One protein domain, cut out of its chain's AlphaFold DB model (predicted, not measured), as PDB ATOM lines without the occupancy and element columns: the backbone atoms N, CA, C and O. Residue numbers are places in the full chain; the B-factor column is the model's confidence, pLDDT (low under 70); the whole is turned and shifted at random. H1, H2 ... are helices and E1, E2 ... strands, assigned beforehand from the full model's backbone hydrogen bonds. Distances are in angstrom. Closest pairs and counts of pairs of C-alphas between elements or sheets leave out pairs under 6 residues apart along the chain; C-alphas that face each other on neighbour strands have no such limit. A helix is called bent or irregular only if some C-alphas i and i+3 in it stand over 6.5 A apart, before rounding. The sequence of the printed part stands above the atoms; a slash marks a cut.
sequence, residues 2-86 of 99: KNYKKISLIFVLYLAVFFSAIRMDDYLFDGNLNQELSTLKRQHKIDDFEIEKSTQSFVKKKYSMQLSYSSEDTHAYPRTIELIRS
ATOM      1  N   LYS A   2      45.462 -31.661 -48.719       59.91
ATOM      2  CA  LYS A   2      44.225 -30.981 -48.247       59.91
ATOM      3  C   LYS A   2      44.369 -30.226 -46.908       59.91
ATOM      4  O   LYS A   2      43.695 -29.221 -46.715       59.91
ATOM      5  N   ASN A   3      45.272 -30.653 -46.021       62.91
ATOM      6  CA  ASN A   3      45.409 -30.065 -44.677       62.91
ATOM      7  C   ASN A   3      46.218 -28.755 -44.663       62.91
ATOM      8  O   ASN A   3      45.884 -27.847 -43.911       62.91
ATOM      9  N   TYR A   4      47.200 -28.601 -45.558       64.12
ATOM     10  CA  TYR A   4      48.015 -27.380 -45.662       64.12
ATOM     11  C   TYR A   4      47.191 -26.138 -46.026       64.12
ATOM     12  O   TYR A   4      47.422 -25.067 -45.476       64.12
ATOM     13  N   LYS A   5      46.169 -26.284 -46.887       68.50
ATOM     14  CA  LYS A   5      45.254 -25.180 -47.230       68.50
ATOM     15  C   LYS A   5      44.403 -24.735 -46.035       68.50
ATOM     16  O   LYS A   5      44.170 -23.545 -45.871       68.50
ATOM     17  N   LYS A   6      43.978 -25.671 -45.175       69.75
ATOM     18  CA  LYS A   6      43.210 -25.358 -43.957       69.75
ATOM     19  C   LYS A   6      44.077 -24.666 -42.900       69.75
ATOM     20  O   LYS A   6      43.647 -23.671 -42.332       69.75
ATOM     21  N   ILE A   7      45.305 -25.143 -42.693       76.50
ATOM     22  CA  ILE A   7      46.272 -24.534 -41.762       76.50
ATOM     23  C   ILE A   7      46.661 -23.123 -42.232       76.50
ATOM     24  O   ILE A   7      46.699 -22.195 -41.431       76.50
ATOM     25  N   SER A   8      46.869 -22.942 -43.540       81.56
ATOM     26  CA  SER A   8      47.146 -21.632 -44.135       81.56
ATOM     27  C   SER A   8      45.983 -20.650 -43.954       81.56
ATOM     28  O   SER A   8      46.216 -19.509 -43.568       81.56
ATOM     29  N   LEU A   9      44.735 -21.092 -44.148       85.56
ATOM     30  CA  LEU A   9      43.557 -20.242 -43.943       85.56
ATOM     31  C   LEU A   9      43.419 -19.786 -42.483       85.56
ATOM     32  O   LEU A   9      43.159 -18.614 -42.225       85.56
ATOM     33  N   ILE A  10      43.633 -20.702 -41.536       86.56
ATOM     34  CA  ILE A  10      43.591 -20.400 -40.100       86.56
ATOM     35  C   ILE A  10      44.664 -19.364 -39.745       86.56
ATOM     36  O   ILE A  10      44.374 -18.386 -39.062       86.56
ATOM     37  N   PHE A  11      45.884 -19.529 -40.257       87.62
ATOM     38  CA  PHE A  11      46.977 -18.587 -40.022       87.62
ATOM     39  C   PHE A  11      46.674 -17.176 -40.553       87.62
ATOM     40  O   PHE A  11      46.901 -16.188 -39.855       87.62
ATOM     41  N   VAL A  12      46.101 -17.071 -41.757       88.56
ATOM     42  CA  VAL A  12      45.685 -15.781 -42.334       88.56
ATOM     43  C   VAL A  12      44.591 -15.123 -41.490       88.56
ATOM     44  O   VAL A  12      44.648 -13.917 -41.255       88.56
ATOM     45  N   LEU A  13      43.632 -15.905 -40.985       91.12
ATOM     46  CA  LEU A  13      42.580 -15.395 -40.105       91.12
ATOM     47  C   LEU A  13      43.167 -14.834 -38.800       91.12
ATOM     48  O   LEU A  13      42.805 -13.731 -38.393       91.12
ATOM     49  N   TYR A  14      44.114 -15.545 -38.182       88.38
ATOM     50  CA  TYR A  14      44.803 -15.066 -36.980       88.38
ATOM     51  C   TYR A  14      45.564 -13.763 -37.227       88.38
ATOM     52  O   TYR A  14      45.467 -12.841 -36.417       88.38
ATOM     53  N   LEU A  15      46.272 -13.650 -38.355       88.88
ATOM     54  CA  LEU A  15      46.947 -12.409 -38.735       88.88
ATOM     55  C   LEU A  15      45.953 -11.258 -38.921       88.88
ATOM     56  O   LEU A  15      46.184 -10.167 -38.404       88.88
ATOM     57  N   ALA A  16      44.833 -11.491 -39.609       89.56
ATOM     58  CA  ALA A  16      43.815 -10.465 -39.830       89.56
ATOM     59  C   ALA A  16      43.218  -9.950 -38.509       89.56
ATOM     60  O   ALA A  16      43.082  -8.737 -38.321       89.56
ATOM     61  N   VAL A  17      42.921 -10.855 -37.571       91.25
ATOM     62  CA  VAL A  17      42.444 -10.493 -36.226       91.25
ATOM     63  C   VAL A  17      43.515  -9.709 -35.464       91.25
ATOM     64  O   VAL A  17      43.207  -8.674 -34.879       91.25
ATOM     65  N   PHE A  18      44.777 -10.140 -35.523       87.25
ATOM     66  CA  PHE A  18      45.889  -9.461 -34.855       87.25
ATOM     67  C   PHE A  18      46.091  -8.024 -35.363       87.25
ATOM     68  O   PHE A  18      46.156  -7.088 -34.566       87.25
ATOM     69  N   PHE A  19      46.110  -7.817 -36.684       87.25
ATOM     70  CA  PHE A  19      46.212  -6.473 -37.265       87.25
ATOM     71  C   PHE A  19      45.000  -5.597 -36.933       87.25
ATOM     72  O   PHE A  19      45.159  -4.401 -36.681       87.25
ATOM     73  N   SER A  20      43.802  -6.183 -36.896       88.88
ATOM     74  CA  SER A  20      42.584  -5.462 -36.505       88.88
ATOM     75  C   SER A  20      42.645  -5.017 -35.043       88.88
ATOM     76  O   SER A  20      42.303  -3.877 -34.735       88.88
ATOM     77  N   ALA A  21      43.151  -5.874 -34.156       88.62
ATOM     78  CA  ALA A  21      43.330  -5.545 -32.748       88.62
ATOM     79  C   ALA A  21      44.337  -4.397 -32.551       88.62
ATOM     80  O   ALA A  21      44.056  -3.477 -31.788       88.62
ATOM     81  N   ILE A  22      45.456  -4.389 -33.291       87.69
ATOM     82  CA  ILE A  22      46.423  -3.274 -33.272       87.69
ATOM     83  C   ILE A  22      45.757  -1.967 -33.720       87.69
ATOM     84  O   ILE A  22      45.905  -0.937 -33.066       87.69
ATOM     85  N   ARG A  23      44.989  -2.002 -34.818       86.00
ATOM     86  CA  ARG A  23      44.270  -0.823 -35.330       86.00
ATOM     87  C   ARG A  23      43.265  -0.275 -34.318       86.00
ATOM     88  O   ARG A  23      43.158   0.940 -34.178       86.00
ATOM     89  N   MET A  24      42.528  -1.154 -33.642       88.62
ATOM     90  CA  MET A  24      41.537  -0.759 -32.642       88.62
ATOM     91  C   MET A  24      42.201  -0.156 -31.401       88.62
ATOM     92  O   MET A  24      41.749   0.870 -30.904       88.62
ATOM     93  N   ASP A  25      43.295  -0.755 -30.937       88.06
ATOM     94  CA  ASP A  25      44.085  -0.242 -29.820       88.06
ATOM     95  C   ASP A  25      44.678   1.146 -30.122       88.06
ATOM     96  O   ASP A  25      44.593   2.051 -29.292       88.06
ATOM     97  N   ASP A  26      45.195   1.356 -31.334       86.62
ATOM     98  CA  ASP A  26      45.646   2.674 -31.785       86.62
ATOM     99  C   ASP A  26      44.505   3.698 -31.844       86.62
ATOM    100  O   ASP A  26      44.683   4.836 -31.420       86.62
ATOM    101  N   TYR A  27      43.332   3.301 -32.346       88.06
ATOM    102  CA  TYR A  27      42.164   4.179 -32.425       88.06
ATOM    103  C   TYR A  27      41.680   4.617 -31.035       88.06
ATOM    104  O   TYR A  27      41.395   5.794 -30.815       88.06
ATOM    105  N   LEU A  28      41.623   3.685 -30.080       88.75
ATOM    106  CA  LEU A  28      41.258   3.987 -28.696       88.75
ATOM    107  C   LEU A  28      42.280   4.912 -28.037       88.75
ATOM    108  O   LEU A  28      41.907   5.862 -27.348       88.75
ATOM    109  N   PHE A  29      43.568   4.663 -28.270       87.94
ATOM    110  CA  PHE A  29      44.629   5.511 -27.751       87.94
ATOM    111  C   PHE A  29      44.558   6.936 -28.316       87.94
ATOM    112  O   PHE A  29      44.631   7.899 -27.555       87.94
ATOM    113  N   ASP A  30      44.351   7.066 -29.625       88.25
ATOM    114  CA  ASP A  30      44.182   8.349 -30.308       88.25
ATOM    115  C   ASP A  30      42.988   9.144 -29.770       88.25
ATOM    116  O   ASP A  30      43.086  10.358 -29.577       88.25
ATOM    117  N   GLY A  31      41.862   8.466 -29.527       88.25
ATOM    118  CA  GLY A  31      40.680   9.077 -28.923       88.25
ATOM    119  C   GLY A  31      40.971   9.596 -27.515       88.25
ATOM    120  O   GLY A  31      40.702  10.761 -27.221       88.25
ATOM    121  N   ASN A  32      41.594   8.765 -26.678       88.12
ATOM    122  CA  ASN A  32      41.929   9.125 -25.301       88.12
ATOM    123  C   ASN A  32      42.933  10.283 -25.237       88.12
ATOM    124  O   ASN A  32      42.730  11.218 -24.468       88.12
ATOM    125  N   LEU A  33      43.985  10.259 -26.062       87.50
ATOM    126  CA  LEU A  33      45.004  11.309 -26.080       87.50
ATOM    127  C   LEU A  33      44.410  12.666 -26.476       87.50
ATOM    128  O   LEU A  33      44.646  13.669 -25.805       87.50
ATOM    129  N   ASN A  34      43.587  12.689 -27.529       88.69
ATOM    130  CA  ASN A  34      42.887  13.904 -27.945       88.69
ATOM    131  C   ASN A  34      41.920  14.408 -26.869       88.69
ATOM    132  O   ASN A  34      41.812  15.617 -26.661       88.69
ATOM    133  N   GLN A  35      41.212  13.503 -26.191       88.38
ATOM    134  CA  GLN A  35      40.281  13.864 -25.127       88.38
ATOM    135  C   GLN A  35      41.001  14.475 -23.917       88.38
ATOM    136  O   GLN A  35      40.537  15.488 -23.389       88.38
ATOM    137  N   GLU A  36      42.130  13.903 -23.498       87.25
ATOM    138  CA  GLU A  36      42.948  14.430 -22.398       87.25
ATOM    139  C   GLU A  36      43.503  15.822 -22.739       87.25
ATOM    140  O   GLU A  36      43.281  16.772 -21.988       87.25
ATOM    141  N   LEU A  37      44.111  16.001 -23.919       87.56
ATOM    142  CA  LEU A  37      44.616  17.313 -24.358       87.56
ATOM    143  C   LEU A  37      43.492  18.351 -24.503       87.56
ATOM    144  O   LEU A  37      43.624  19.491 -24.058       87.56
ATOM    145  N   SER A  38      42.336  17.950 -25.036       87.44
ATOM    146  CA  SER A  38      41.153  18.819 -25.099       87.44
ATOM    147  C   SER A  38      40.645  19.206 -23.711       87.44
ATOM    148  O   SER A  38      40.146  20.313 -23.518       87.44
ATOM    149  N   THR A  39      40.763  18.308 -22.733       86.94
ATOM    150  CA  THR A  39      40.399  18.589 -21.340       86.94
ATOM    151  C   THR A  39      41.368  19.590 -20.725       86.94
ATOM    152  O   THR A  39      40.915  20.538 -20.088       86.94
ATOM    153  N   LEU A  40      42.674  19.457 -20.979       84.12
ATOM    154  CA  LEU A  40      43.679  20.440 -20.558       84.12
ATOM    155  C   LEU A  40      43.416  21.826 -21.167       84.12
ATOM    156  O   LEU A  40      43.485  22.822 -20.445       84.12
ATOM    157  N   LYS A  41      43.024  21.885 -22.448       86.00
ATOM    158  CA  LYS A  41      42.615  23.129 -23.120       86.00
ATOM    159  C   LYS A  41      41.383  23.756 -22.468       86.00
ATOM    160  O   LYS A  41      41.370  24.940 -22.154       86.00
ATOM    161  N   ARG A  42      40.349  22.954 -22.187       85.81
ATOM    162  CA  ARG A  42      39.132  23.414 -21.482       85.81
ATOM    163  C   ARG A  42      39.400  23.866 -20.046       85.81
ATOM    164  O   ARG A  42      38.673  24.707 -19.536       85.81
ATOM    165  N   GLN A  43      40.410  23.296 -19.395       85.19
ATOM    166  CA  GLN A  43      40.860  23.697 -18.061       85.19
ATOM    167  C   GLN A  43      41.788  24.920 -18.085       85.19
ATOM    168  O   GLN A  43      42.306  25.278 -17.031       85.19
ATOM    169  N   HIS A  44      42.020  25.537 -19.251       81.75
ATOM    170  CA  HIS A  44      42.946  26.658 -19.433       81.75
ATOM    171  C   HIS A  44      44.380  26.362 -18.956       81.75
ATOM    172  O   HIS A  44      45.112  27.266 -18.573       81.75
ATOM    173  N   LYS A  45      44.790  25.083 -18.972       78.62
ATOM    174  CA  LYS A  45      46.174  24.668 -18.671       78.62
ATOM    175  C   LYS A  45      47.091  24.771 -19.887       78.62
ATOM    176  O   LYS A  45      48.300  24.890 -19.733       78.62
ATOM    177  N   ILE A  46      46.502  24.686 -21.077       83.50
ATOM    178  CA  ILE A  46      47.134  24.919 -22.376       83.50
ATOM    179  C   ILE A  46      46.170  25.759 -23.217       83.50
ATOM    180  O   ILE A  46      44.953  25.635 -23.062       83.50
ATOM    181  N   ASP A  47      46.694  26.570 -24.125       84.88
ATOM    182  CA  ASP A  47      45.880  27.367 -25.050       84.88
ATOM    183  C   ASP A  47      45.490  26.550 -26.276       84.88
ATOM    184  O   ASP A  47      44.342  26.565 -26.726       84.88
ATOM    185  N   ASP A  48      46.453  25.802 -26.811       86.50
ATOM    186  CA  ASP A  48      46.229  24.923 -27.946       86.50
ATOM    187  C   ASP A  48      47.207  23.755 -27.975       86.50
ATOM    188  O   ASP A  48      48.215  23.747 -27.258       86.50
ATOM    189  N   PHE A  49      46.906  22.767 -28.813       88.06
ATOM    190  CA  PHE A  49      47.788  21.635 -29.042       88.06
ATOM    191  C   PHE A  49      47.761  21.158 -30.492       88.06
ATOM    192  O   PHE A  49      46.728  21.178 -31.158       88.06
ATOM    193  N   GLU A  50      48.896  20.641 -30.946       87.88
ATOM    194  CA  GLU A  50      49.037  19.945 -32.221       87.88
ATOM    195  C   GLU A  50      49.648  18.564 -31.981       87.88
ATOM    196  O   GLU A  50      50.534  18.408 -31.141       87.88
ATOM    197  N   ILE A  51      49.160  17.547 -32.697       88.31
ATOM    198  CA  ILE A  51      49.661  16.174 -32.593       88.31
ATOM    199  C   ILE A  51      50.136  15.709 -33.963       88.31
ATOM    200  O   ILE A  51      49.330  15.437 -34.855       88.31
ATOM    201  N   GLU A  52      51.437  15.496 -34.093       87.25
ATOM    202  CA  GLU A  52      52.021  14.801 -35.230       87.25
ATOM    203  C   GLU A  52      52.195  13.316 -34.914       87.25
ATOM    204  O   GLU A  52      52.722  12.922 -33.867       87.25
ATOM    205  N   LYS A  53      51.765  12.467 -35.846       87.81
ATOM    206  CA  LYS A  53      51.846  11.009 -35.724       87.81
ATOM    207  C   LYS A  53      52.776  10.466 -36.791       87.81
ATOM    208  O   LYS A  53      52.588  10.730 -37.975       87.81
ATOM    209  N   SER A  54      53.741   9.651 -36.387       82.19
ATOM    210  CA  SER A  54      54.633   8.955 -37.313       82.19
ATOM    211  C   SER A  54      54.809   7.491 -36.923       82.19
ATOM    212  O   SER A  54      54.693   7.101 -35.760       82.19
ATOM    213  N   THR A  55      55.072   6.648 -37.916       81.50
ATOM    214  CA  THR A  55      55.412   5.242 -37.687       81.50
ATOM    215  C   THR A  55      56.903   5.150 -37.392       81.50
ATOM    216  O   THR A  55      57.717   5.477 -38.250       81.50
ATOM    217  N   GLN A  56      57.269   4.694 -36.192       72.62
ATOM    218  CA  GLN A  56      58.676   4.517 -35.819       72.62
ATOM    219  C   GLN A  56      59.186   3.113 -36.166       72.62
ATOM    220  O   GLN A  56      60.353   2.939 -36.508       72.62
ATOM    221  N   SER A  57      58.329   2.092 -36.076       77.25
ATOM    222  CA  SER A  57      58.639   0.728 -36.521       77.25
ATOM    223  C   SER A  57      57.363  -0.040 -36.873       77.25
ATOM    224  O   SER A  57      56.268   0.487 -36.705       77.25
ATOM    225  N   PHE A  58      57.490  -1.297 -37.325       70.31
ATOM    226  CA  PHE A  58      56.375  -2.133 -37.807       70.31
ATOM    227  C   PHE A  58      55.154  -2.176 -36.873       70.31
ATOM    228  O   PHE A  58      54.027  -2.316 -37.334       70.31
ATOM    229  N   VAL A  59      55.377  -2.033 -35.566       73.56
ATOM    230  CA  VAL A  59      54.310  -1.960 -34.563       73.56
ATOM    231  C   VAL A  59      54.336  -0.677 -33.739       73.56
ATOM    232  O   VAL A  59      53.369  -0.422 -33.044       73.56
ATOM    233  N   LYS A  60      55.392   0.146 -33.766       79.75
ATOM    234  CA  LYS A  60      55.487   1.319 -32.880       79.75
ATOM    235  C   LYS A  60      55.070   2.604 -33.576       79.75
ATOM    236  O   LYS A  60      55.527   2.897 -34.684       79.75
ATOM    237  N   LYS A  61      54.302   3.422 -32.862       83.00
ATOM    238  CA  LYS A  61      53.947   4.784 -33.265       83.00
ATOM    239  C   LYS A  61      54.649   5.802 -32.381       83.00
ATOM    240  O   LYS A  61      54.753   5.613 -31.170       83.00
ATOM    241  N   LYS A  62      55.120   6.874 -33.004       83.06
ATOM    242  CA  LYS A  62      55.623   8.070 -32.339       83.06
ATOM    243  C   LYS A  62      54.559   9.159 -32.447       83.06
ATOM    244  O   LYS A  62      54.057   9.432 -33.537       83.06
ATOM    245  N   TYR A  63      54.252   9.767 -31.314       85.38
ATOM    246  CA  TYR A  63      53.399  10.937 -31.182       85.38
ATOM    247  C   TYR A  63      54.286  12.094 -30.744       85.38
ATOM    248  O   TYR A  63      54.954  11.992 -29.716       85.38
ATOM    249  N   SER A  64      54.325  13.157 -31.535       83.44
ATOM    250  CA  SER A  64      54.961  14.418 -31.171       83.44
ATOM    251  C   SER A  64      53.853  15.424 -30.916       83.44
ATOM    252  O   SER A  64      53.058  15.707 -31.810       83.44
ATOM    253  N   MET A  65      53.740  15.891 -29.681       87.31
ATOM    254  CA  MET A  65      52.703  16.828 -29.268       87.31
ATOM    255  C   MET A  65      53.340  18.182 -29.013       87.31
ATOM    256  O   MET A  65      54.247  18.276 -28.186       87.31
ATOM    257  N   GLN A  66      52.863  19.215 -29.696       84.94
ATOM    258  CA  GLN A  66      53.240  20.597 -29.426       84.94
ATOM    259  C   GLN A  66      52.135  21.256 -28.606       84.94
ATOM    260  O   GLN A  66      50.968  21.189 -28.983       84.94
ATOM    261  N   LEU A  67      52.496  21.856 -27.475       85.69
ATOM    262  CA  LEU A  67      51.587  22.514 -26.539       85.69
ATOM    263  C   LEU A  67      51.871  24.017 -26.532       85.69
ATOM    264  O   LEU A  67      53.012  24.443 -26.327       85.69
ATOM    265  N   SER A  68      50.825  24.810 -26.748       82.75
ATOM    266  CA  SER A  68      50.866  26.271 -26.660       82.75
ATOM    267  C   SER A  68      50.361  26.727 -25.293       82.75
ATOM    268  O   SER A  68      49.394  26.170 -24.776       82.75
ATOM    269  N   TYR A  69      51.002  27.745 -24.721       79.88
ATOM    270  CA  TYR A  69      50.680  28.290 -23.401       79.88
ATOM    271  C   TYR A  69      50.650  29.816 -23.452       79.88
ATOM    272  O   TYR A  69      51.462  30.421 -24.162       79.88
ATOM    273  N   SER A  70      49.801  30.412 -22.618       67.06
ATOM    274  CA  SER A  70      49.769  31.854 -22.416       67.06
ATOM    275  C   SER A  70      51.052  32.291 -21.711       67.06
ATOM    276  O   SER A  70      51.552  31.623 -20.803       67.06
ATOM    277  N   SER A  71      51.612  33.405 -22.170       62.22
ATOM    278  CA  SER A  71      52.981  33.870 -21.922       62.22
ATOM    279  C   SER A  71      53.341  34.203 -20.468       62.22
ATOM    280  O   SER A  71      54.460  34.649 -20.227       62.22
ATOM    281  N   GLU A  72      52.437  34.022 -19.503       56.97
ATOM    282  CA  GLU A  72      52.638  34.484 -18.124       56.97
ATOM    283  C   GLU A  72      53.216  33.417 -17.170       56.97
ATOM    284  O   GLU A  72      53.938  33.793 -16.255       56.97
ATOM    285  N   ASP A  73      53.061  32.110 -17.442       54.72
ATOM    286  CA  ASP A  73      53.553  31.017 -16.559       54.72
ATOM    287  C   ASP A  73      54.463  29.984 -17.272       54.72
ATOM    288  O   ASP A  73      54.769  28.896 -16.777       54.72
ATOM    289  N   THR A  74      54.944  30.332 -18.469       53.94
ATOM    290  CA  THR A  74      55.550  29.429 -19.471       53.94
ATOM    291  C   THR A  74      56.832  28.664 -19.101       53.94
ATOM    292  O   THR A  74      57.316  27.894 -19.933       53.94
ATOM    293  N   HIS A  75      57.421  28.854 -17.920       55.72
ATOM    294  CA  HIS A  75      58.696  28.210 -17.562       55.72
ATOM    295  C   HIS A  75      58.550  26.844 -16.882       55.72
ATOM    296  O   HIS A  75      59.527  26.097 -16.850       55.72
ATOM    297  N   ALA A  76      57.362  26.495 -16.383       61.59
ATOM    298  CA  ALA A  76      57.160  25.248 -15.644       61.59
ATOM    299  C   ALA A  76      56.878  24.027 -16.541       61.59
ATOM    300  O   ALA A  76      57.050  22.895 -16.097       61.59
ATOM    301  N   TYR A  77      56.461  24.226 -17.802       65.69
ATOM    302  CA  TYR A  77      55.870  23.148 -18.602       65.69
ATOM    303  C   TYR A  77      56.516  22.914 -19.972       65.69
ATOM    304  O   TYR A  77      56.848  23.865 -20.687       65.69
ATOM    305  N   PRO A  78      56.683  21.638 -20.381       72.25
ATOM    306  CA  PRO A  78      57.267  21.307 -21.671       72.25
ATOM    307  C   PRO A  78      56.335  21.731 -22.814       72.25
ATOM    308  O   PRO A  78      55.142  21.423 -22.827       72.25
ATOM    309  N   ARG A  79      56.904  22.416 -23.810       79.88
ATOM    310  CA  ARG A  79      56.212  22.796 -25.057       79.88
ATOM    311  C   ARG A  79      56.110  21.659 -26.061       79.88
ATOM    312  O   ARG A  79      55.246  21.687 -26.926       79.88
ATOM    313  N   THR A  80      56.978  20.661 -25.945       81.62
ATOM    314  CA  THR A  80      56.969  19.483 -26.807       81.62
ATOM    315  C   THR A  80      57.002  18.235 -25.945       81.62
ATOM    316  O   THR A  80      57.862  18.105 -25.075       81.62
ATOM    317  N   ILE A  81      56.078  17.315 -26.197       82.44
ATOM    318  CA  ILE A  81      56.031  16.008 -25.547       82.44
ATOM    319  C   ILE A  81      56.134  14.939 -26.630       82.44
ATOM    320  O   ILE A  81      55.294  14.864 -27.526       82.44
ATOM    321  N   GLU A  82      57.151  14.087 -26.531       81.19
ATOM    322  CA  GLU A  82      57.301  12.931 -27.408       81.19
ATOM    323  C   GLU A  82      56.874  11.650 -26.696       81.19
ATOM    324  O   GLU A  82      57.361  11.320 -25.614       81.19
ATOM    325  N   LEU A  83      55.996  10.883 -27.335       82.06
ATOM    326  CA  LEU A  83      55.551   9.590 -26.844       82.06
ATOM    327  C   LEU A  83      55.802   8.515 -27.896       82.06
ATOM    328  O   LEU A  83      55.275   8.564 -29.006       82.06
ATOM    329  N   ILE A  84      56.564   7.493 -27.519       81.56
ATOM    330  CA  ILE A  84      56.741   6.282 -28.318       81.56
ATOM    331  C   ILE A  84      55.877   5.186 -27.709       81.56
ATOM    332  O   ILE A  84      56.086   4.780 -26.564       81.56
ATOM    333  N   ARG A  85      54.929   4.678 -28.491       80.06
ATOM    334  CA  ARG A  85      53.960   3.682 -28.043       80.06
ATOM    335  C   ARG A  85      54.058   2.401 -28.858       80.06
ATOM    336  O   ARG A  85      54.117   2.432 -30.087       80.06
ATOM    337  N   SER A  86      53.999   1.277 -28.150       81.94
ATOM    338  CA  SER A  86      53.719  -0.040 -28.724       81.94
ATOM    339  C   SER A  86      52.235  -0.388 -28.522       81.94
ATOM    340  O   SER A  86      51.677  -0.025 -27.479       81.94
TER     341      SER A  86
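AT A GLANCE: This is residues 2 to 86 of the 99 residues of an uncharacterized protein of Enterococcus faecium (UniProt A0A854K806). One very long helix, H1, makes the long axis of a rod; its second part packs along one face of a small three-stranded sheet, E1 E2 E3, while residues 2 to 18 of H1 stick out past the sheet as a free arm. The sheet's other face is bare, and the strands run along the helix. The printed part has 85 residues, with one named helix and three named strands that follow along the chain as H1, E1, E2, E3; the sheet has the order E1 - E2 - E3 and is antiparallel throughout. The class is mixed, helices and strands. The whole is extended, with a radius of gyration of the C-alphas of 19.4 A and spans of 73 by 22 by 14 A.

HOW THE PARTS SIT: H1, residues 2 to 42, is on the sheet of E1, residues 48 to 55, E2, residues 61 to 68, and E3, residues 80 to 85, at a height over the sheet of 11.0 A. It lies over E1 and E2 and runs along the strands, at 10 degrees to E2 on the local plane; this is two layers, a helix on one face of a sheet. Residues 26 to 42 of H1 make the 27 pairs of C-alphas within 10 A of the sheet. The closest C-alphas of H1 and E1 are those of Lys 41 and Asp 48, 6.3 A apart. H1 and E2 are near each other, with 8 pairs of C-alphas within 10 A. In H1, 36 of 37 O i to N i+4 pairs are within hydrogen-bond range. E1, E2 and E3 form a meander, each strand the antiparallel neighbour of the one before. The hairpin E1 and E2, with 164 degrees between directions, has N 52 and O 64 within hydrogen-bond range at 2.8 A. The hairpin E2 and E3, at 160 degrees, has N 63 and O 83 within hydrogen-bond range at 2.8 A. E1 and E3 are the edge strands. The sheet is twisted, its C-alphas lying up to 4.3 A off the best plane.

IN THESE COORDINATES: H1 begins with C-alpha 2 at (44.225, -30.981, -48.247) and ends with C-alpha 42 at (39.132, 23.414, -21.482), 60.8 A away; it is not bent. E1 measures 23.8 A from C-alpha 48 to C-alpha 55, and E2 22.7 A from C-alpha 61 to C-alpha 68. E3 measures 16.1 A and ends with C-alpha 85 at (53.960, 3.682, -28.043).

THE WHOLE: The two C-alphas farthest apart are those of Lys 2 and Glu 72, 72.6 A. Without residues 2 to 18, which stand free, the body spans 45 by 21 by 14 A. The printed part has no cut. The links H1 to E1 and E1 to E2 are tight, and E2 to E3, with 11 residues, is long. The mean pLDDT of the printed part is 81.2; residues 2 to 6 and 70 to 77 are under 70.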